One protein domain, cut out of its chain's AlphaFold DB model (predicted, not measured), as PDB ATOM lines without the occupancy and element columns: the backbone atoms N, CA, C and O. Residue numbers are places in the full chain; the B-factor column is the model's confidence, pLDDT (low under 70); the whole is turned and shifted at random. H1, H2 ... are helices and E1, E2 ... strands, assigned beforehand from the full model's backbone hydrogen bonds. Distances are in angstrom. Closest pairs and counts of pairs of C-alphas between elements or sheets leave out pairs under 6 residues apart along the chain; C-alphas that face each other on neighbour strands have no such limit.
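Overview. This is residues 36 to 111 and 122 to 186 of the 210 residues of an uncharacterized protein of Nitrolancea hollandica Lb (UniProt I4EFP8). A twisted sheet of four strands has the long helix H1 lying slantwise over one face, while the short helix H2 is over part of the opposite face. H3 and H4 are off the sheet, near H2, and a long stretch with no named element, residues 147 to 170, leads from E4 to H4. You have 141 printed residues with four named helices and four named strands, along the chain H1 E1 H2 H3 E2 E3 E4 H4; the sheet's order is E1 E2 E3 E4, antiparallel throughout, and the class is mixed, helices and strands. The whole is compact, with a radius of gyration of the C-alphas of 15.3 A and spans of 42 by 35 by 33 A.

Along the chain. Find C-alpha 42 at (49.275, -37.022, 61.799); from there H1 runs 20.9 A through residues 42 to 56. Next come E1, residues 64 to 71, 19.7 A; H2, residues 73 to 79; and H3, residues 87 to 90. E2, residues 95 to 105, spans 24.7 A and bends by 91 degrees at residue 102. E3, residues 125 to 134, spans 26.1 A and bends by 64 degrees at residue 128. E4, residues 140 to 146, spans 16.4 A, and H4, residues 171 to 181, spans 15.2 A and ends at C-alpha 181, (53.759, -22.514, 32.178).

Arrangement. Start at the sheet, whose edge strands are E1 and E4. Between E1 and E2 look at N 64 and O 101, 2.8 A, within hydrogen-bond range; between E2 and E3 at N 98 and O 131, 2.9 A; and in the hairpin E3 and E4 at N 130 and O 144, 2.9 A. H1 is on the sheet at a height over the sheet of 8.3 A, and the two make two layers, a helix on one face of a sheet. It lies over E3, and only just over E1 and E2 with 3 C-alphas on each; its closest C-alpha to E2 is that of Ala 46, 6.9 A from Val 98. H2 is on the opposite face, over E1, at a height of 9.4 A. H2 and H3 only just touch, with 3 pairs of C-alphas within 8 A, the closest being Ser 73 and Val 89 at 5.4 A. H4 is close to H2 but not clearly touching, Tyr 77 and Met 171 having the closest C-alphas at 7.6 A, and is apart from H1. In H1, H2 and H4 every O i to N i+4 pair is within hydrogen-bond range; H3 is too short for one.

Size, cuts and confidence. The C-alphas farthest apart are those of Ser 160 and Thr 186, 43.9 A. Residues 112 to 121 are not printed, and C-alphas 111 and 122 across the cut are 12.5 A apart. The link from E4 to H4 is long, with 24 residues. Mean pLDDT of the printed part is 74.3; 46 residues are under 70, among them 83 to 92 and 105 to 111.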
ATOM      1  N   ALA A  36      43.459 -24.424  60.532       85.19
ATOM      2  CA  ALA A  36      44.886 -24.728  60.562       85.19
ATOM      3  C   ALA A  36      45.180 -26.104  61.192       85.19
ATOM      4  O   ALA A  36      44.759 -26.394  62.316       85.19
ATOM      5  N   LEU A  37      45.962 -26.920  60.485       84.75
ATOM      6  CA  LEU A  37      46.454 -28.226  60.940       84.75
ATOM      7  C   LEU A  37      47.828 -28.132  61.623       84.75
ATOM      8  O   LEU A  37      48.364 -29.126  62.114       84.75
ATOM      9  N   THR A  38      48.404 -26.933  61.662       85.06
ATOM     10  CA  THR A  38      49.696 -26.631  62.279       85.06
ATOM     11  C   THR A  38      49.706 -27.070  63.746       85.06
ATOM     12  O   THR A  38      48.865 -26.654  64.540       85.06
ATOM     13  N   GLY A  39      50.677 -27.911  64.113       85.31
ATOM     14  CA  GLY A  39      50.821 -28.457  65.468       85.31
ATOM     15  C   GLY A  39      49.929 -29.662  65.795       85.31
ATOM     16  O   GLY A  39      50.103 -30.241  66.863       85.31
ATOM     17  N   GLN A  40      49.025 -30.073  64.897       90.00
ATOM     18  CA  GLN A  40      48.267 -31.319  65.042       90.00
ATOM     19  C   GLN A  40      49.138 -32.538  64.705       90.00
ATOM     20  O   GLN A  40      50.004 -32.483  63.827       90.00
ATOM     21  N   SER A  41      48.880 -33.661  65.372       90.06
ATOM     22  CA  SER A  41      49.482 -34.957  65.045       90.06
ATOM     23  C   SER A  41      48.950 -35.514  63.720       90.06
ATOM     24  O   SER A  41      47.807 -35.256  63.340       90.06
ATOM     25  N   ASP A  42      49.728 -36.364  63.038       85.19
ATOM     26  CA  ASP A  42      49.275 -37.022  61.799       85.19
ATOM     27  C   ASP A  42      47.971 -37.834  61.998       85.19
ATOM     28  O   ASP A  42      47.201 -37.997  61.054       85.19
ATOM     29  N   GLN A  43      47.669 -38.297  63.222       88.75
ATOM     30  CA  GLN A  43      46.400 -38.963  63.549       88.75
ATOM     31  C   GLN A  43      45.209 -37.989  63.554       88.75
ATOM     32  O   GLN A  43      44.150 -38.318  63.015       88.75
ATOM     33  N   GLU A  44      45.368 -36.802  64.143       91.75
ATOM     34  CA  GLU A  44      44.341 -35.750  64.142       91.75
ATOM     35  C   GLU A  44      44.102 -35.235  62.720       91.75
ATOM     36  O   GLU A  44      42.958 -35.203  62.264       91.75
ATOM     37  N   LYS A  45      45.178 -34.973  61.967       91.38
ATOM     38  CA  LYS A  45      45.102 -34.585  60.552       91.38
ATOM     39  C   LYS A  45      44.444 -35.662  59.677       91.38
ATOM     40  O   LYS A  45      43.662 -35.349  58.778       91.38
ATOM     41  N   ALA A  46      44.703 -36.943  59.948       90.44
ATOM     42  CA  ALA A  46      44.041 -38.038  59.243       90.44
ATOM     43  C   ALA A  46      42.537 -38.106  59.560       90.44
ATOM     44  O   ALA A  46      41.737 -38.357  58.658       90.44
ATOM     45  N   GLN A  47      42.128 -37.844  60.807       91.06
ATOM     46  CA  GLN A  47      40.711 -37.762  61.174       91.06
ATOM     47  C   GLN A  47      40.038 -36.523  60.554       91.06
ATOM     48  O   GLN A  47      38.959 -36.661  59.985       91.06
ATOM     49  N   TYR A  48      40.710 -35.367  60.524       90.19
ATOM     50  CA  TYR A  48      40.256 -34.172  59.800       90.19
ATOM     51  C   TYR A  48      39.972 -34.460  58.316       90.19
ATOM     52  O   TYR A  48      38.939 -34.053  57.784       90.19
ATOM     53  N   ALA A  49      40.841 -35.225  57.651       88.31
ATOM     54  CA  ALA A  49      40.622 -35.624  56.264       88.31
ATOM     55  C   ALA A  49      39.440 -36.596  56.085       88.31
ATOM     56  O   ALA A  49      38.715 -36.507  55.092       88.31
ATOM     57  N   LEU A  50      39.211 -37.505  57.040       87.50
ATOM     58  CA  LEU A  50      38.020 -38.362  57.047       87.50
ATOM     59  C   LEU A  50      36.738 -37.532  57.206       87.50
ATOM     60  O   LEU A  50      35.770 -37.779  56.487       87.50
ATOM     61  N   ASP A  51      36.751 -36.529  58.085       85.69
ATOM     62  CA  ASP A  51      35.621 -35.624  58.314       85.69
ATOM     63  C   ASP A  51      35.349 -34.744  57.084       85.69
ATOM     64  O   ASP A  51      34.194 -34.595  56.671       85.69
ATOM     65  N   TYR A  52      36.404 -34.241  56.428       82.81
ATOM     66  CA  TYR A  52      36.305 -33.541  55.143       82.81
ATOM     67  C   TYR A  52      35.634 -34.426  54.090       82.81
ATOM     68  O   TYR A  52      34.712 -33.986  53.397       82.81
ATOM     69  N   VAL A  53      36.055 -35.688  53.978       80.00
ATOM     70  CA  VAL A  53      35.498 -36.593  52.970       80.00
ATOM     71  C   VAL A  53      34.057 -36.980  53.278       80.00
ATOM     72  O   VAL A  53      33.221 -36.991  52.374       80.00
ATOM     73  N   GLN A  54      33.736 -37.232  54.544       78.94
ATOM     74  CA  GLN A  54      32.376 -37.547  54.971       78.94
ATOM     75  C   GLN A  54      31.408 -36.380  54.719       78.94
ATOM     76  O   GLN A  54      30.259 -36.616  54.343       78.94
ATOM     77  N   ALA A  55      31.869 -35.134  54.860       75.50
ATOM     78  CA  ALA A  55      31.074 -33.944  54.570       75.50
ATOM     79  C   ALA A  55      30.857 -33.682  53.065       75.50
ATOM     80  O   ALA A  55      29.830 -33.105  52.707       75.50
ATOM     81  N   ASN A  56      31.789 -34.090  52.191       72.69
ATOM     82  CA  ASN A  56      31.790 -33.699  50.772       72.69
ATOM     83  C   ASN A  56      31.474 -34.829  49.766       72.69
ATOM     84  O   ASN A  56      30.995 -34.526  48.678       72.69
ATOM     85  N   PHE A  57      31.698 -36.112  50.097       69.62
ATOM     86  CA  PHE A  57      31.576 -37.247  49.146       69.62
ATOM     87  C   PHE A  57      30.535 -38.313  49.548       69.62
ATOM     88  O   PHE A  57      30.528 -39.414  49.000       69.62
ATOM     89  N   THR A  58      29.694 -37.992  50.540       58.47
ATOM     90  CA  THR A  58      28.303 -38.463  50.774       58.47
ATOM     91  C   THR A  58      27.874 -39.885  50.345       58.47
ATOM     92  O   THR A  58      26.728 -40.090  49.956       58.47
ATOM     93  N   ASN A  59      28.715 -40.905  50.544       59.59
ATOM     94  CA  ASN A  59      28.362 -42.318  50.307       59.59
ATOM     95  C   ASN A  59      28.125 -43.154  51.586       59.59
ATOM     96  O   ASN A  59      27.918 -44.362  51.506       59.59
ATOM     97  N   GLY A  60      28.158 -42.546  52.778       56.38
ATOM     98  CA  GLY A  60      27.805 -43.185  54.062       56.38
ATOM     99  C   GLY A  60      28.786 -44.240  54.606       56.38
ATOM    100  O   GLY A  60      28.805 -44.488  55.809       56.38
ATOM    101  N   VAL A  61      29.634 -44.830  53.762       67.69
ATOM    102  CA  VAL A  61      30.709 -45.749  54.166       67.69
ATOM    103  C   VAL A  61      31.930 -44.944  54.616       67.69
ATOM    104  O   VAL A  61      32.452 -44.134  53.851       67.69
ATOM    105  N   LYS A  62      32.419 -45.179  55.843       78.12
ATOM    106  CA  LYS A  62      33.653 -44.545  56.340       78.12
ATOM    107  C   LYS A  62      34.860 -45.087  55.552       78.12
ATOM    108  O   LYS A  62      35.094 -46.297  55.601       78.12
ATOM    109  N   PRO A  63      35.628 -44.244  54.839       87.00
ATOM    110  CA  PRO A  63      36.783 -44.711  54.085       87.00
ATOM    111  C   PRO A  63      37.933 -45.125  55.011       87.00
ATOM    112  O   PRO A  63      38.066 -44.649  56.141       87.00
ATOM    113  N   LYS A  64      38.783 -46.023  54.514       89.69
ATOM    114  CA  LYS A  64      39.968 -46.534  55.204       89.69
ATOM    115  C   LYS A  64      41.193 -45.713  54.810       89.69
ATOM    116  O   LYS A  64      41.505 -45.603  53.628       89.69
ATOM    117  N   ILE A  65      41.938 -45.214  55.793       92.31
ATOM    118  CA  ILE A  65      43.265 -44.629  55.560       92.31
ATOM    119  C   ILE A  65      44.221 -45.735  55.094       92.31
ATOM    120  O   ILE A  65      44.321 -46.790  55.728       92.31
ATOM    121  N   ARG A  66      44.901 -45.506  53.968       92.75
ATOM    122  CA  ARG A  66      45.942 -46.384  53.410       92.75
ATOM    123  C   ARG A  66      47.339 -45.779  53.518       92.75
ATOM    124  O   ARG A  66      48.293 -46.529  53.667       92.75
ATOM    125  N   PHE A  67      47.428 -44.455  53.480       92.88
ATOM    126  CA  PHE A  67      48.643 -43.669  53.668       92.88
ATOM    127  C   PHE A  67      48.261 -42.350  54.347       92.88
ATOM    128  O   PHE A  67      47.200 -41.816  54.032       92.88
ATOM    129  N   ALA A  68      49.085 -41.833  55.256       92.81
ATOM    130  CA  ALA A  68      48.905 -40.530  55.900       92.81
ATOM    131  C   ALA A  68      50.262 -40.032  56.413       92.81
ATOM    132  O   ALA A  68      50.835 -40.667  57.297       92.81
ATOM    133  N   GLN A  69      50.785 -38.941  55.852       91.06
ATOM    134  CA  GLN A  69      52.065 -38.366  56.266       91.06
ATOM    135  C   GLN A  69      52.197 -36.906  55.816       91.06
ATOM    136  O   GLN A  69      51.734 -36.531  54.738       91.06
ATOM    137  N   THR A  70      52.889 -36.087  56.606       88.44
ATOM    138  CA  THR A  70      53.354 -34.765  56.163       88.44
ATOM    139  C   THR A  70      54.572 -34.916  55.233       88.44
ATOM    140  O   THR A  70      55.587 -35.481  55.637       88.44
ATOM    141  N   LEU A  71      54.469 -34.435  53.988       85.31
ATOM    142  CA  LEU A  71      55.453 -34.620  52.909       85.31
ATOM    143  C   LEU A  71      55.762 -33.305  52.180       85.31
ATOM    144  O   LEU A  71      54.871 -32.478  51.994       85.31
ATOM    145  N   THR A  72      56.982 -33.140  51.668       82.62
ATOM    146  CA  THR A  72      57.291 -32.129  50.637       82.62
ATOM    147  C   THR A  72      56.903 -32.618  49.238       82.62
ATOM    148  O   THR A  72      56.725 -33.816  49.002       82.62
ATOM    149  N   SER A  73      56.815 -31.701  48.272       73.06
ATOM    150  CA  SER A  73      56.527 -32.015  46.862       73.06
ATOM    151  C   SER A  73      57.518 -33.023  46.254       73.06
ATOM    152  O   SER A  73      57.097 -33.937  45.547       73.06
ATOM    153  N   ALA A  74      58.807 -32.946  46.604       73.81
ATOM    154  CA  ALA A  74      59.811 -33.941  46.222       73.81
ATOM    155  C   ALA A  74      59.546 -35.324  46.849       73.81
ATOM    156  O   ALA A  74      59.624 -36.333  46.156       73.81
ATOM    157  N   GLN A  75      59.155 -35.392  48.125       83.69
ATOM    158  CA  GLN A  75      58.828 -36.672  48.769       83.69
ATOM    159  C   GLN A  75      57.554 -37.304  48.183       83.69
ATOM    160  O   GLN A  75      57.521 -38.511  47.949       83.69
ATOM    161  N   MET A  76      56.523 -36.502  47.886       80.94
ATOM    162  CA  MET A  76      55.334 -36.961  47.149       80.94
ATOM    163  C   MET A  76      55.714 -37.514  45.771       80.94
ATOM    164  O   MET A  76      55.286 -38.614  45.413       80.94
ATOM    165  N   TYR A  77      56.568 -36.794  45.038       76.00
ATOM    166  CA  TYR A  77      57.098 -37.237  43.753       76.00
ATOM    167  C   TYR A  77      57.840 -38.574  43.851       76.00
ATOM    168  O   TYR A  77      57.575 -39.464  43.044       76.00
ATOM    169  N   ASP A  78      58.736 -38.741  44.829       78.75
ATOM    170  CA  ASP A  78      59.534 -39.960  45.016       78.75
ATOM    171  C   ASP A  78      58.652 -41.171  45.353       78.75
ATOM    172  O   ASP A  78      58.818 -42.248  44.768       78.75
ATOM    173  N   LEU A  79      57.629 -40.969  46.187       79.00
ATOM    174  CA  LEU A  79      56.595 -41.965  46.488       79.00
ATOM    175  C   LEU A  79      55.631 -42.221  45.312       79.00
ATOM    176  O   LEU A  79      54.861 -43.175  45.340       79.00
ATOM    177  N   GLY A  80      55.673 -41.412  44.249       74.06
ATOM    178  CA  GLY A  80      54.796 -41.557  43.084       74.06
ATOM    179  C   GLY A  80      53.352 -41.116  43.319       74.06
ATOM    180  O   GLY A  80      52.495 -41.435  42.489       74.06
ATOM    181  N   LEU A  81      53.113 -40.386  44.410       77.75
ATOM    182  CA  LEU A  81      51.888 -39.641  44.669       77.75
ATOM    183  C   LEU A  81      51.812 -38.442  43.718       77.75
ATOM    184  O   LEU A  81      52.830 -37.959  43.214       77.75
ATOM    185  N   GLU A  82      50.601 -37.954  43.469       73.88
ATOM    186  CA  GLU A  82      50.437 -36.742  42.671       73.88
ATOM    187  C   GLU A  82      50.855 -35.520  43.490       73.88
ATOM    188  O   GLU A  82      50.551 -35.413  44.678       73.88
ATOM    189  N   GLN A  83      51.587 -34.608  42.858       64.81
ATOM    190  CA  GLN A  83      52.047 -33.384  43.507       64.81
ATOM    191  C   GLN A  83      50.948 -32.311  43.518       64.81
ATOM    192  O   GLN A  83      50.073 -32.314  42.645       64.81
ATOM    193  N   PRO A  84      51.029 -31.329  44.435       57.38
ATOM    194  CA  PRO A  84      50.351 -30.055  44.228       57.38
ATOM    195  C   PRO A  84      50.885 -29.375  42.964       57.38
ATOM    196  O   PRO A  84      51.916 -29.752  42.411       57.38
ATOM    197  N   VAL A  85      50.221 -28.306  42.541       54.12
ATOM    198  CA  VAL A  85      50.721 -27.403  41.497       54.12
ATOM    199  C   VAL A  85      50.947 -26.002  42.067       54.12
ATOM    200  O   VAL A  85      50.338 -25.614  43.062       54.12
ATOM    201  N   GLY A  86      51.851 -25.241  41.448       53.12
ATOM    202  CA  GLY A  86      52.185 -23.877  41.864       53.12
ATOM    203  C   GLY A  86      53.198 -23.810  43.014       53.12
ATOM    204  O   GLY A  86      54.141 -24.600  43.083       53.12
ATOM    205  N   ALA A  87      53.022 -22.835  43.912       50.81
ATOM    206  CA  ALA A  87      54.037 -22.420  44.889       50.81
ATOM    207  C   ALA A  87      54.515 -23.535  45.844       50.81
ATOM    208  O   ALA A  87      55.662 -23.499  46.290       50.81
ATOM    209  N   ALA A  88      53.685 -24.545  46.127       57.59
ATOM    210  CA  ALA A  88      54.072 -25.691  46.953       57.59
ATOM    211  C   ALA A  88      55.144 -26.584  46.287       57.59
ATOM    212  O   ALA A  88      55.978 -27.167  46.985       57.59
ATOM    213  N   VAL A  89      55.179 -26.656  44.950       59.12
ATOM    214  CA  VAL A  89      56.241 -27.354  44.195       59.12
ATOM    215  C   VAL A  89      57.527 -26.537  44.214       59.12
ATOM    216  O   VAL A  89      58.588 -27.056  44.555       59.12
ATOM    217  N   GLU A  90      57.421 -25.245  43.894       57.53
ATOM    218  CA  GLU A  90      58.562 -24.326  43.813       57.53
ATOM    219  C   GLU A  90      59.288 -24.186  45.160       57.53
ATOM    220  O   GLU A  90      60.514 -24.225  45.216       57.53
ATOM    221  N   ARG A  91      58.529 -24.048  46.254       64.19
ATOM    222  CA  ARG A  91      59.060 -23.783  47.599       64.19
ATOM    223  C   ARG A  91      59.196 -25.031  48.473       64.19
ATOM    224  O   ARG A  91      59.595 -24.902  49.625       64.19
ATOM    225  N   GLN A  92      58.862 -26.217  47.951       69.25
ATOM    226  CA  GLN A  92      58.912 -27.496  48.679       69.25
ATOM    227  C   GLN A  92      58.164 -27.461  50.026       69.25
ATOM    228  O   GLN A  92      58.620 -28.022  51.021       69.25
ATOM    229  N   ILE A  93      57.009 -26.786  50.052       74.25
ATOM    230  CA  ILE A  93      56.210 -26.597  51.270       74.25
ATOM    231  C   ILE A  93      55.733 -27.970  51.774       74.25
ATOM    232  O   ILE A  93      55.164 -28.727  50.982       74.25
ATOM    233  N   PRO A  94      55.948 -28.314  53.060       79.06
ATOM    234  CA  PRO A  94      55.380 -29.520  53.644       79.06
ATOM    235  C   PRO A  94      53.850 -29.456  53.652       79.06
ATOM    236  O   PRO A  94      53.265 -28.471  54.098       79.06
ATOM    237  N   MET A  95      53.206 -30.521  53.190       82.06
ATOM    238  CA  MET A  95      51.755 -30.678  53.189       82.06
ATOM    239  C   MET A  95      51.378 -32.014  53.810       82.06
ATOM    240  O   MET A  95      51.987 -33.044  53.500       82.06
ATOM    241  N   PHE A  96      50.325 -32.037  54.621       88.81
ATOM    242  CA  PHE A  96      49.763 -33.299  55.076       88.81
ATOM    243  C   PHE A  96      49.046 -34.006  53.925       88.81
ATOM    244  O   PHE A  96      48.056 -33.501  53.399       88.81
ATOM    245  N   THR A  97      49.548 -35.173  53.527       88.44
ATOM    246  CA  THR A  97      49.011 -35.965  52.417       88.44
ATOM    247  C   THR A  97      48.474 -37.293  52.918       88.44
ATOM    248  O   THR A  97      49.155 -38.040  53.619       88.44
ATOM    249  N   VAL A  98      47.245 -37.607  52.521       91.69
ATOM    250  CA  VAL A  98      46.530 -38.827  52.884       91.69
ATOM    251  C   VAL A  98      46.008 -39.514  51.628       91.69
ATOM    252  O   VAL A  98      45.485 -38.866  50.723       91.69
ATOM    253  N   VAL A  99      46.123 -40.841  51.583       90.44
ATOM    254  CA  VAL A  99      45.435 -41.678  50.596       90.44
ATOM    255  C   VAL A  99      44.385 -42.501  51.319       90.44
ATOM    256  O   VAL A  99      44.680 -43.269  52.241       90.44
ATOM    257  N   LEU A 100      43.145 -42.334  50.884       90.06
ATOM    258  CA  LEU A 100      41.965 -43.001  51.403       90.06
ATOM    259  C   LEU A 100      41.484 -44.042  50.392       90.06
ATOM    260  O   LEU A 100      41.461 -43.780  49.193       90.06
ATOM    261  N   GLN A 101      41.058 -45.204  50.879       89.12
ATOM    262  CA  GLN A 101      40.362 -46.226  50.104       89.12
ATOM    263  C   GLN A 101      38.901 -46.293  50.549       89.12
ATOM    264  O   GLN A 101      38.611 -46.349  51.744       89.12
ATOM    265  N   GLY A 102      37.975 -46.316  49.603       84.94
ATOM    266  CA  GLY A 102      36.542 -46.333  49.877       84.94
ATOM    267  C   GLY A 102      35.741 -46.434  48.588       84.94
ATOM    268  O   GLY A 102      36.295 -46.721  47.535       84.94
ATOM    269  N   ASP A 103      34.441 -46.190  48.668       80.31
ATOM    270  CA  ASP A 103      33.599 -45.997  47.491       80.31
ATOM    271  C   ASP A 103      33.218 -44.521  47.425       80.31
ATOM    272  O   ASP A 103      32.321 -44.078  48.139       80.31
ATOM    273  N   PHE A 104      33.926 -43.745  46.603       74.00
ATOM    274  CA  PHE A 104      33.740 -42.294  46.501       74.00
ATOM    275  C   PHE A 104      32.865 -41.936  45.303       74.00
ATOM    276  O   PHE A 104      33.211 -42.246  44.163       74.00
ATOM    277  N   GLY A 105      31.744 -41.259  45.556       64.12
ATOM    278  CA  GLY A 105      30.902 -40.655  44.531       64.12
ATOM    279  C   GLY A 105      31.235 -39.173  44.398       64.12
ATOM    280  O   GLY A 105      31.030 -38.405  45.334       64.12
ATOM    281  N   MET A 106      31.728 -38.749  43.233       59.84
ATOM    282  CA  MET A 106      31.935 -37.326  42.932       59.84
ATOM    283  C   MET A 106      30.598 -36.665  42.567       59.84
ATOM    284  O   MET A 106      30.315 -36.387  41.400       59.84
ATOM    285  N   ALA A 107      29.766 -36.400  43.574       48.25
ATOM    286  CA  ALA A 107      28.659 -35.458  43.456       48.25
ATOM    287  C   ALA A 107      29.215 -34.029  43.567       48.25
ATOM    288  O   ALA A 107      29.128 -33.416  44.626       48.25
ATOM    289  N   LEU A 108      29.825 -33.514  42.490       41.16
ATOM    290  CA  LEU A 108      30.351 -32.143  42.445       41.16
ATOM    291  C   LEU A 108      29.230 -31.144  42.806       41.16
ATOM    292  O   LEU A 108      28.274 -31.009  42.033       41.16
ATOM    293  N   PRO A 109      29.305 -30.440  43.951       34.16
ATOM    294  CA  PRO A 109      28.237 -29.549  44.366       34.16
ATOM    295  C   PRO A 109      28.339 -28.235  43.587       34.16
ATOM    296  O   PRO A 109      29.142 -27.371  43.917       34.16
ATOM    297  N   GLY A 110      27.508 -28.088  42.551       29.25
ATOM    298  CA  GLY A 110      27.121 -26.797  41.965       29.25
ATOM    299  C   GLY A 110      28.242 -25.781  41.699       29.25
ATOM    300  O   GLY A 110      28.080 -24.614  42.043       29.25
ATOM    301  N   GLY A 111      29.346 -26.199  41.075       26.69
ATOM    302  CA  GLY A 111      30.403 -25.321  40.559       26.69
ATOM    303  C   GLY A 111      30.546 -25.522  39.053       26.69
ATOM    304  O   GLY A 111      30.533 -26.660  38.589       26.69
ATOM    305  N   ALA A 122      31.070 -37.144  36.646       45.31
ATOM    306  CA  ALA A 122      29.722 -37.325  37.174       45.31
ATOM    307  C   ALA A 122      29.228 -38.770  36.960       45.31
ATOM    308  O   ALA A 122      29.306 -39.316  35.860       45.31
ATOM    309  N   GLY A 123      28.742 -39.404  38.032       50.84
ATOM    310  CA  GLY A 123      28.267 -40.793  38.007       50.84
ATOM    311  C   GLY A 123      29.357 -41.873  38.038       50.84
ATOM    312  O   GLY A 123      29.018 -43.053  37.975       50.84
ATOM    313  N   LYS A 124      30.645 -41.520  38.162       58.19
ATOM    314  CA  LYS A 124      31.721 -42.499  38.396       58.19
ATOM    315  C   LYS A 124      32.007 -42.681  39.882       58.19
ATOM    316  O   LYS A 124      32.065 -41.712  40.639       58.19
ATOM    317  N   THR A 125      32.229 -43.935  40.268       67.56
ATOM    318  CA  THR A 125      32.776 -44.316  41.569       67.56
ATOM    319  C   THR A 125      34.294 -44.440  41.485       67.56
ATOM    320  O   THR A 125      34.830 -44.965  40.508       67.56
ATOM    321  N   PHE A 126      34.989 -43.974  42.520       76.00
ATOM    322  CA  PHE A 126      36.441 -44.096  42.647       76.00
ATOM    323  C   PHE A 126      36.778 -44.935  43.873       76.00
ATOM    324  O   PHE A 126      36.137 -44.772  44.913       76.00
ATOM    325  N   LYS A 127      37.766 -45.832  43.753       81.69
ATOM    326  CA  LYS A 127      38.198 -46.688  44.867       81.69
ATOM    327  C   LYS A 127      39.222 -46.029  45.780       81.69
ATOM    328  O   LYS A 127      39.308 -46.399  46.951       81.69
ATOM    329  N   PHE A 128      39.969 -45.052  45.269       84.81
ATOM    330  CA  PHE A 128      40.969 -44.326  46.036       84.81
ATOM    331  C   PHE A 128      40.868 -42.814  45.827       84.81
ATOM    332  O   PHE A 128      40.508 -42.333  44.750       84.81
ATOM    333  N   LEU A 129      41.211 -42.069  46.874       84.19
ATOM    334  CA  LEU A 129      41.242 -40.613  46.894       84.19
ATOM    335  C   LEU A 129      42.522 -40.164  47.603       84.19
ATOM    336  O   LEU A 129      42.705 -40.470  48.781       84.19
ATOM    337  N   GLN A 130      43.395 -39.445  46.900       85.38
ATOM    338  CA  GLN A 130      44.478 -38.689  47.527       85.38
ATOM    339  C   GLN A 130      43.965 -37.284  47.844       85.38
ATOM    340  O   GLN A 130      43.376 -36.627  46.981       85.38
ATOM    341  N   LEU A 131      44.223 -36.828  49.067       84.81
ATOM    342  CA  LEU A 131      44.054 -35.443  49.487       84.81
ATOM    343  C   LEU A 131      45.374 -34.937  50.055       84.81
ATOM    344  O   LEU A 131      45.992 -35.619  50.873       84.81
ATOM    345  N   SER A 132      45.769 -33.734  49.661       82.12
ATOM    346  CA  SER A 132      46.898 -33.027  50.259       82.12
ATOM    347  C   SER A 132      46.436 -31.674  50.787       82.12
ATOM    348  O   SER A 132      45.770 -30.925  50.070       82.12
ATOM    349  N   PHE A 133      46.771 -31.380  52.041       81.44
ATOM    350  CA  PHE A 133      46.327 -30.203  52.781       81.44
ATOM    351  C   PHE A 133      47.494 -29.261  53.079       81.44
ATOM    352  O   PHE A 133      48.568 -29.711  53.488       81.44
ATOM    353  N   ALA A 134      47.259 -27.959  52.927       77.38
ATOM    354  CA  ALA A 134      48.156 -26.936  53.452       77.38
ATOM    355  C   ALA A 134      47.957 -26.823  54.979       77.38
ATOM    356  O   ALA A 134      46.827 -26.712  55.456       77.38
ATOM    357  N   ASP A 135      49.041 -26.915  55.752       78.81
ATOM    358  CA  ASP A 135      48.995 -27.020  57.222       78.81
ATOM    359  C   ASP A 135      48.565 -25.717  57.928       78.81
ATOM    360  O   ASP A 135      48.113 -25.738  59.076       78.81
ATOM    361  N   ASP A 136      48.726 -24.577  57.268       74.69
ATOM    362  CA  ASP A 136      48.412 -23.232  57.755       74.69
ATOM    363  C   ASP A 136      46.913 -22.907  57.679       74.69
ATOM    364  O   ASP A 136      46.363 -22.323  58.610       74.69
ATOM    365  N   GLU A 137      46.236 -23.335  56.614       68.50
ATOM    366  CA  GLU A 137      44.815 -23.036  56.385       68.50
ATOM    367  C   GLU A 137      43.892 -24.261  56.523       68.50
ATOM    368  O   GLU A 137      42.678 -24.121  56.685       68.50
ATOM    369  N   GLY A 138      44.447 -25.475  56.442       67.06
ATOM    370  CA  GLY A 138      43.683 -26.724  56.372       67.06
ATOM    371  C   GLY A 138      42.903 -26.899  55.066       67.06
ATOM    372  O   GLY A 138      42.023 -27.760  54.986       67.06
ATOM    373  N   LEU A 139      43.184 -26.088  54.043       71.50
ATOM    374  CA  LEU A 139      42.569 -26.210  52.725       71.50
ATOM    375  C   LEU A 139      43.194 -27.358  51.929       71.50
ATOM    376  O   LEU A 139      44.389 -27.636  52.028       71.50
ATOM    377  N   VAL A 140      42.370 -28.016  51.110       63.84
ATOM    378  CA  VAL A 140      42.826 -29.039  50.163       63.84
ATOM    379  C   VAL A 140      43.563 -28.353  49.014       63.84
ATOM    380  O   VAL A 140      42.944 -27.743  48.148       63.84
ATOM    381  N   ALA A 141      44.886 -28.490  48.995       62.12
ATOM    382  CA  ALA A 141      45.749 -28.034  47.911       62.12
ATOM    383  C   ALA A 141      45.740 -29.004  46.715       62.12
ATOM    384  O   ALA A 141      46.045 -28.619  45.587       62.12
ATOM    385  N   THR A 142      45.423 -30.285  46.936       66.38
ATOM    386  CA  THR A 142      45.385 -31.310  45.877       66.38
ATOM    387  C   THR A 142      44.305 -32.343  46.156       66.38
ATOM    388  O   THR A 142      44.245 -32.884  47.259       66.38
ATOM    389  N   LEU A 143      43.492 -32.657  45.144       74.38
ATOM    390  CA  LEU A 143      42.546 -33.769  45.161       74.38
ATOM    391  C   LEU A 143      42.741 -34.630  43.912       74.38
ATOM    392  O   LEU A 143      42.638 -34.143  42.783       74.38
ATOM    393  N   VAL A 144      42.983 -35.927  44.111       75.50
ATOM    394  CA  VAL A 144      43.106 -36.893  43.010       75.50
ATOM    395  C   VAL A 144      42.237 -38.108  43.278       75.50
ATOM    396  O   VAL A 144      42.454 -38.850  44.236       75.50
ATOM    397  N   ALA A 145      41.258 -38.314  42.402       76.19
ATOM    398  CA  ALA A 145      40.373 -39.467  42.423       76.19
ATOM    399  C   ALA A 145      40.924 -40.552  41.483       76.19
ATOM    400  O   ALA A 145      41.022 -40.348  40.272       76.19
ATOM    401  N   ASN A 146      41.281 -41.708  42.042       76.12
ATOM    402  CA  ASN A 146      41.862 -42.830  41.309       76.12
ATOM    403  C   ASN A 146      40.870 -44.019  41.320       76.12
ATOM    404  O   ASN A 146      40.468 -44.478  42.397       76.12
ATOM    405  N   PRO A 147      40.398 -44.494  40.148       74.00
ATOM    406  CA  PRO A 147      39.322 -45.480  40.080       74.00
ATOM    407  C   PRO A 147      39.732 -46.875  40.562       74.00
ATOM    408  O   PRO A 147      38.884 -47.577  41.106       74.00
ATOM    409  N   ASP A 148      40.997 -47.263  40.398       76.56
ATOM    410  CA  ASP A 148      41.504 -48.619  40.655       76.56
ATOM    411  C   ASP A 148      42.780 -48.661  41.518       76.56
ATOM    412  O   ASP A 148      43.211 -49.739  41.922       76.56
ATOM    413  N   GLY A 149      43.361 -47.506  41.852       75.69
ATOM    414  CA  GLY A 149      44.621 -47.410  42.596       75.69
ATOM    415  C   GLY A 149      45.859 -47.589  41.714       75.69
ATOM    416  O   GLY A 149      46.964 -47.750  42.237       75.69
ATOM    417  N   SER A 150      45.689 -47.562  40.386       75.44
ATOM    418  CA  SER A 150      46.788 -47.676  39.428       75.44
ATOM    419  C   SER A 150      47.886 -46.650  39.709       75.44
ATOM    420  O   SER A 150      47.630 -45.467  39.936       75.44
ATOM    421  N   GLY A 151      49.131 -47.125  39.735       74.00
ATOM    422  CA  GLY A 151      50.302 -46.296  40.024       74.00
ATOM    423  C   GLY A 151      50.584 -46.007  41.500       74.00
ATOM    424  O   GLY A 151      51.602 -45.370  41.770       74.00
ATOM    425  N   TRP A 152      49.758 -46.497  42.435       83.12
ATOM    426  CA  TRP A 152      49.967 -46.360  43.887       83.12
ATOM    427  C   TRP A 152      50.327 -47.677  44.603       83.12
ATOM    428  O   TRP A 152      50.498 -47.677  45.821       83.12
ATOM    429  N   ALA A 153      50.497 -48.787  43.874       80.44
ATOM    430  CA  ALA A 153      50.861 -50.095  44.437       80.44
ATOM    431  C   ALA A 153      52.100 -50.039  45.360       80.44
ATOM    432  O   ALA A 153      52.071 -50.589  46.462       80.44
ATOM    433  N   ASP A 154      53.147 -49.316  44.945       77.94
ATOM    434  CA  ASP A 154      54.414 -49.217  45.684       77.94
ATOM    435  C   ASP A 154      54.266 -48.448  47.008       77.94
ATOM    436  O   ASP A 154      54.691 -48.942  48.051       77.94
ATOM    437  N   VAL A 155      53.621 -47.272  46.989       84.12
ATOM    438  CA  VAL A 155      53.427 -46.403  48.173       84.12
ATOM    439  C   VAL A 155      52.383 -46.943  49.151       84.12
ATOM    440  O   VAL A 155      52.494 -46.725  50.353       84.12
ATOM    441  N   LEU A 156      51.379 -47.682  48.665       87.06
ATOM    442  CA  LEU A 156      50.382 -48.334  49.522       87.06
ATOM    443  C   LEU A 156      50.803 -49.741  49.976       87.06
ATOM    444  O   LEU A 156      50.026 -50.397  50.681       87.06
ATOM    445  N   HIS A 157      51.997 -50.186  49.555       86.06
ATOM    446  CA  HIS A 157      52.558 -51.528  49.745       86.06
ATOM    447  C   HIS A 157      51.543 -52.644  49.439       86.06
ATOM    448  O   HIS A 157      51.399 -53.610  50.189       86.06
ATOM    449  N   ASP A 158      50.800 -52.479  48.342       83.62
ATOM    450  CA  ASP A 158      49.643 -53.300  47.997       83.62
ATOM    451  C   ASP A 158      49.827 -53.961  46.619       83.62
ATOM    452  O   ASP A 158      49.517 -53.350  45.592       83.62
ATOM    453  N   PRO A 159      50.311 -55.217  46.570       83.12
ATOM    454  CA  PRO A 159      50.564 -55.924  45.317       83.12
ATOM    455  C   PRO A 159      49.279 -56.351  44.588       83.12
ATOM    456  O   PRO A 159      49.369 -56.950  43.519       83.12
ATOM    457  N   SER A 160      48.090 -56.087  45.149       84.62
ATOM    458  CA  SER A 160      46.815 -56.307  44.452       84.62
ATOM    459  C   SER A 160      46.408 -55.139  43.548       84.62
ATOM    460  O   SER A 160      45.507 -55.297  42.722       84.62
ATOM    461  N   LEU A 161      47.062 -53.978  43.681       83.75
ATOM    462  CA  LEU A 161      46.775 -52.797  42.869       83.75
ATOM    463  C   LEU A 161      47.522 -52.832  41.531       83.75
ATOM    464  O   LEU A 161      48.620 -53.391  41.454       83.75
ATOM    465  N   PRO A 162      46.977 -52.209  40.468       78.69
ATOM    466  CA  PRO A 162      47.667 -52.155  39.189       78.69
ATOM    467  C   PRO A 162      49.011 -51.413  39.319       78.69
ATOM    468  O   PRO A 162      49.056 -50.316  39.897       78.69
ATOM    469  N   PRO A 163      50.109 -51.955  38.759       74.00
ATOM    470  CA  PRO A 163      51.390 -51.262  38.742       74.00
ATOM    471  C   PRO A 163      51.287 -49.962  37.935       74.00
ATOM    472  O   PRO A 163      50.394 -49.789  37.101       74.00
ATOM    473  N   ARG A 164      52.222 -49.033  38.160       69.00
ATOM    474  CA  ARG A 164      52.276 -47.779  37.398       69.00
ATOM    475  C   ARG A 164      52.493 -48.066  35.911       69.00
ATOM    476  O   ARG A 164      53.499 -48.657  35.523       69.00
ATOM    477  N   THR A 165      51.573 -47.605  35.069       62.94
ATOM    478  CA  THR A 165      51.741 -47.624  33.614       62.94
ATOM    479  C   THR A 165      52.522 -46.391  33.168       62.94
ATOM    480  O   THR A 165      52.021 -45.274  33.290       62.94
ATOM    481  N   GLY A 166      53.720 -46.601  32.622       62.31
ATOM    482  CA  GLY A 166      54.569 -45.539  32.078       62.31
ATOM    483  C   GLY A 166      55.661 -45.044  33.042       62.31
ATOM    484  O   GLY A 166      55.519 -45.156  34.265       62.31
ATOM    485  N   PRO A 167      56.785 -44.527  32.508       61.38
ATOM    486  CA  PRO A 167      57.873 -43.977  33.313       61.38
ATOM    487  C   PRO A 167      57.435 -42.691  34.029       61.38
ATOM    488  O   PRO A 167      56.554 -41.974  33.568       61.38
ATOM    489  N   ARG A 168      58.058 -42.365  35.166       65.00
ATOM    490  CA  ARG A 168      57.800 -41.091  35.857       65.00
ATOM    491  C   ARG A 168      58.501 -39.944  35.090       65.00
ATOM    492  O   ARG A 168      59.683 -40.105  34.781       65.00
ATOM    493  N   PRO A 169      57.833 -38.810  34.786       64.69
ATOM    494  CA  PRO A 169      58.505 -37.615  34.251       64.69
ATOM    495  C   PRO A 169      59.584 -37.170  35.235       64.69
ATOM    496  O   PRO A 169      59.294 -37.123  36.423       64.69
ATOM    497  N   ARG A 170      60.805 -36.829  34.802       70.31
ATOM    498  CA  ARG A 170      61.871 -36.463  35.755       70.31
ATOM    499  C   ARG A 170      61.503 -35.175  36.498       70.31
ATOM    500  O   ARG A 170      60.965 -34.252  35.893       70.31
ATOM    501  N   MET A 171      61.860 -35.068  37.780       69.06
ATOM    502  CA  MET A 171      61.524 -33.886  38.593       69.06
ATOM    503  C   MET A 171      62.094 -32.574  38.019       69.06
ATOM    504  O   MET A 171      61.475 -31.520  38.151       69.06
ATOM    505  N   GLU A 172      63.232 -32.635  37.322       71.75
ATOM    506  CA  GLU A 172      63.794 -31.516  36.550       71.75
ATOM    507  C   GLU A 172      62.835 -31.028  35.453       71.75
ATOM    508  O   GLU A 172      62.583 -29.827  35.341       71.75
ATOM    509  N   ASP A 173      62.262 -31.956  34.677       73.12
ATOM    510  CA  ASP A 173      61.333 -31.657  33.583       73.12
ATOM    511  C   ASP A 173      60.017 -31.078  34.134       73.12
ATOM    512  O   ASP A 173      59.504 -30.097  33.597       73.12
ATOM    513  N   VAL A 174      59.523 -31.618  35.259       68.94
ATOM    514  CA  VAL A 174      58.353 -31.090  35.989       68.94
ATOM    515  C   VAL A 174      58.617 -29.667  36.492       68.94
ATOM    516  O   VAL A 174      57.818 -28.765  36.249       68.94
ATOM    517  N   THR A 175      59.756 -29.438  37.153       69.25
ATOM    518  CA  THR A 175      60.133 -28.123  37.708       69.25
ATOM    519  C   THR A 175      60.280 -27.077  36.604       69.25
ATOM    520  O   THR A 175      59.788 -25.954  36.734       69.25
ATOM    521  N   LYS A 176      60.923 -27.452  35.492       75.62
ATOM    522  CA  LYS A 176      61.052 -26.607  34.305       75.62
ATOM    523  C   LYS A 176      59.681 -26.262  33.725       75.62
ATOM    524  O   LYS A 176      59.400 -25.085  33.515       75.62
ATOM    525  N   TRP A 177      58.824 -27.263  33.520       73.50
ATOM    526  CA  TRP A 177      57.486 -27.055  32.975       73.50
ATOM    527  C   TRP A 177      56.661 -26.103  33.855       73.50
ATOM    528  O   TRP A 177      56.097 -25.144  33.328       73.50
ATOM    529  N   VAL A 178      56.667 -26.303  35.181       69.62
ATOM    530  CA  VAL A 178      55.987 -25.430  36.158       69.62
ATOM    531  C   VAL A 178      56.478 -23.989  36.030       69.62
ATOM    532  O   VAL A 178      55.666 -23.077  35.904       69.62
ATOM    533  N   LYS A 179      57.797 -23.776  35.990       71.75
ATOM    534  CA  LYS A 179      58.396 -22.438  35.870       71.75
ATOM    535  C   LYS A 179      58.065 -21.731  34.547       71.75
ATOM    536  O   LYS A 179      58.021 -20.506  34.508       71.75
ATOM    537  N   GLU A 180      57.877 -22.487  33.468       76.25
ATOM    538  CA  GLU A 180      57.587 -21.955  32.130       76.25
ATOM    539  C   GLU A 180      56.085 -21.710  31.883       76.25
ATOM    540  O   GLU A 180      55.746 -20.828  31.095       76.25
ATOM    541  N   HIS A 181      55.190 -22.468  32.531       71.56
ATOM    542  CA  HIS A 181      53.759 -22.514  32.178       71.56
ATOM    543  C   HIS A 181      52.796 -22.160  33.320       71.56
ATOM    544  O   HIS A 181      51.622 -21.898  33.051       71.56
ATOM    545  N   CYS A 182      53.248 -22.132  34.575       63.56
ATOM    546  CA  CYS A 182      52.461 -21.581  35.674       63.56
ATOM    547  C   CYS A 182      52.753 -20.077  35.802       63.56
ATOM    548  O   CYS A 182      53.922 -19.698  35.900       63.56
ATOM    549  N   PRO A 183      51.734 -19.197  35.833       62.41
ATOM    550  CA  PRO A 183      51.966 -17.791  36.141       62.41
ATOM    551  C   PRO A 183      52.529 -17.654  37.563       62.41
ATOM    552  O   PRO A 183      52.242 -18.479  38.427       62.41
ATOM    553  N   ALA A 184      53.317 -16.611  37.833       58.12
ATOM    554  CA  ALA A 184      53.749 -16.326  39.201       58.12
ATOM    555  C   ALA A 184      52.522 -16.024  40.097       58.12
ATOM    556  O   ALA A 184      51.566 -15.414  39.604       58.12
ATOM    557  N   PRO A 185      52.523 -16.404  41.392       51.72
ATOM    558  CA  PRO A 185      51.430 -16.064  42.298       51.72
ATOM    559  C   PRO A 185      51.262 -14.541  42.372       51.72
ATOM    560  O   PRO A 185      52.185 -13.835  42.779       51.72
ATOM    561  N   THR A 186      50.088 -14.027  41.999       52.38
ATOM    562  CA  THR A 186      49.748 -12.603  42.187       52.38
ATOM    563  C   THR A 186      49.426 -12.268  43.643       52.38
ATOM    564  O   THR A 186      49.421 -11.098  44.015       52.38
TER     565      THR A 186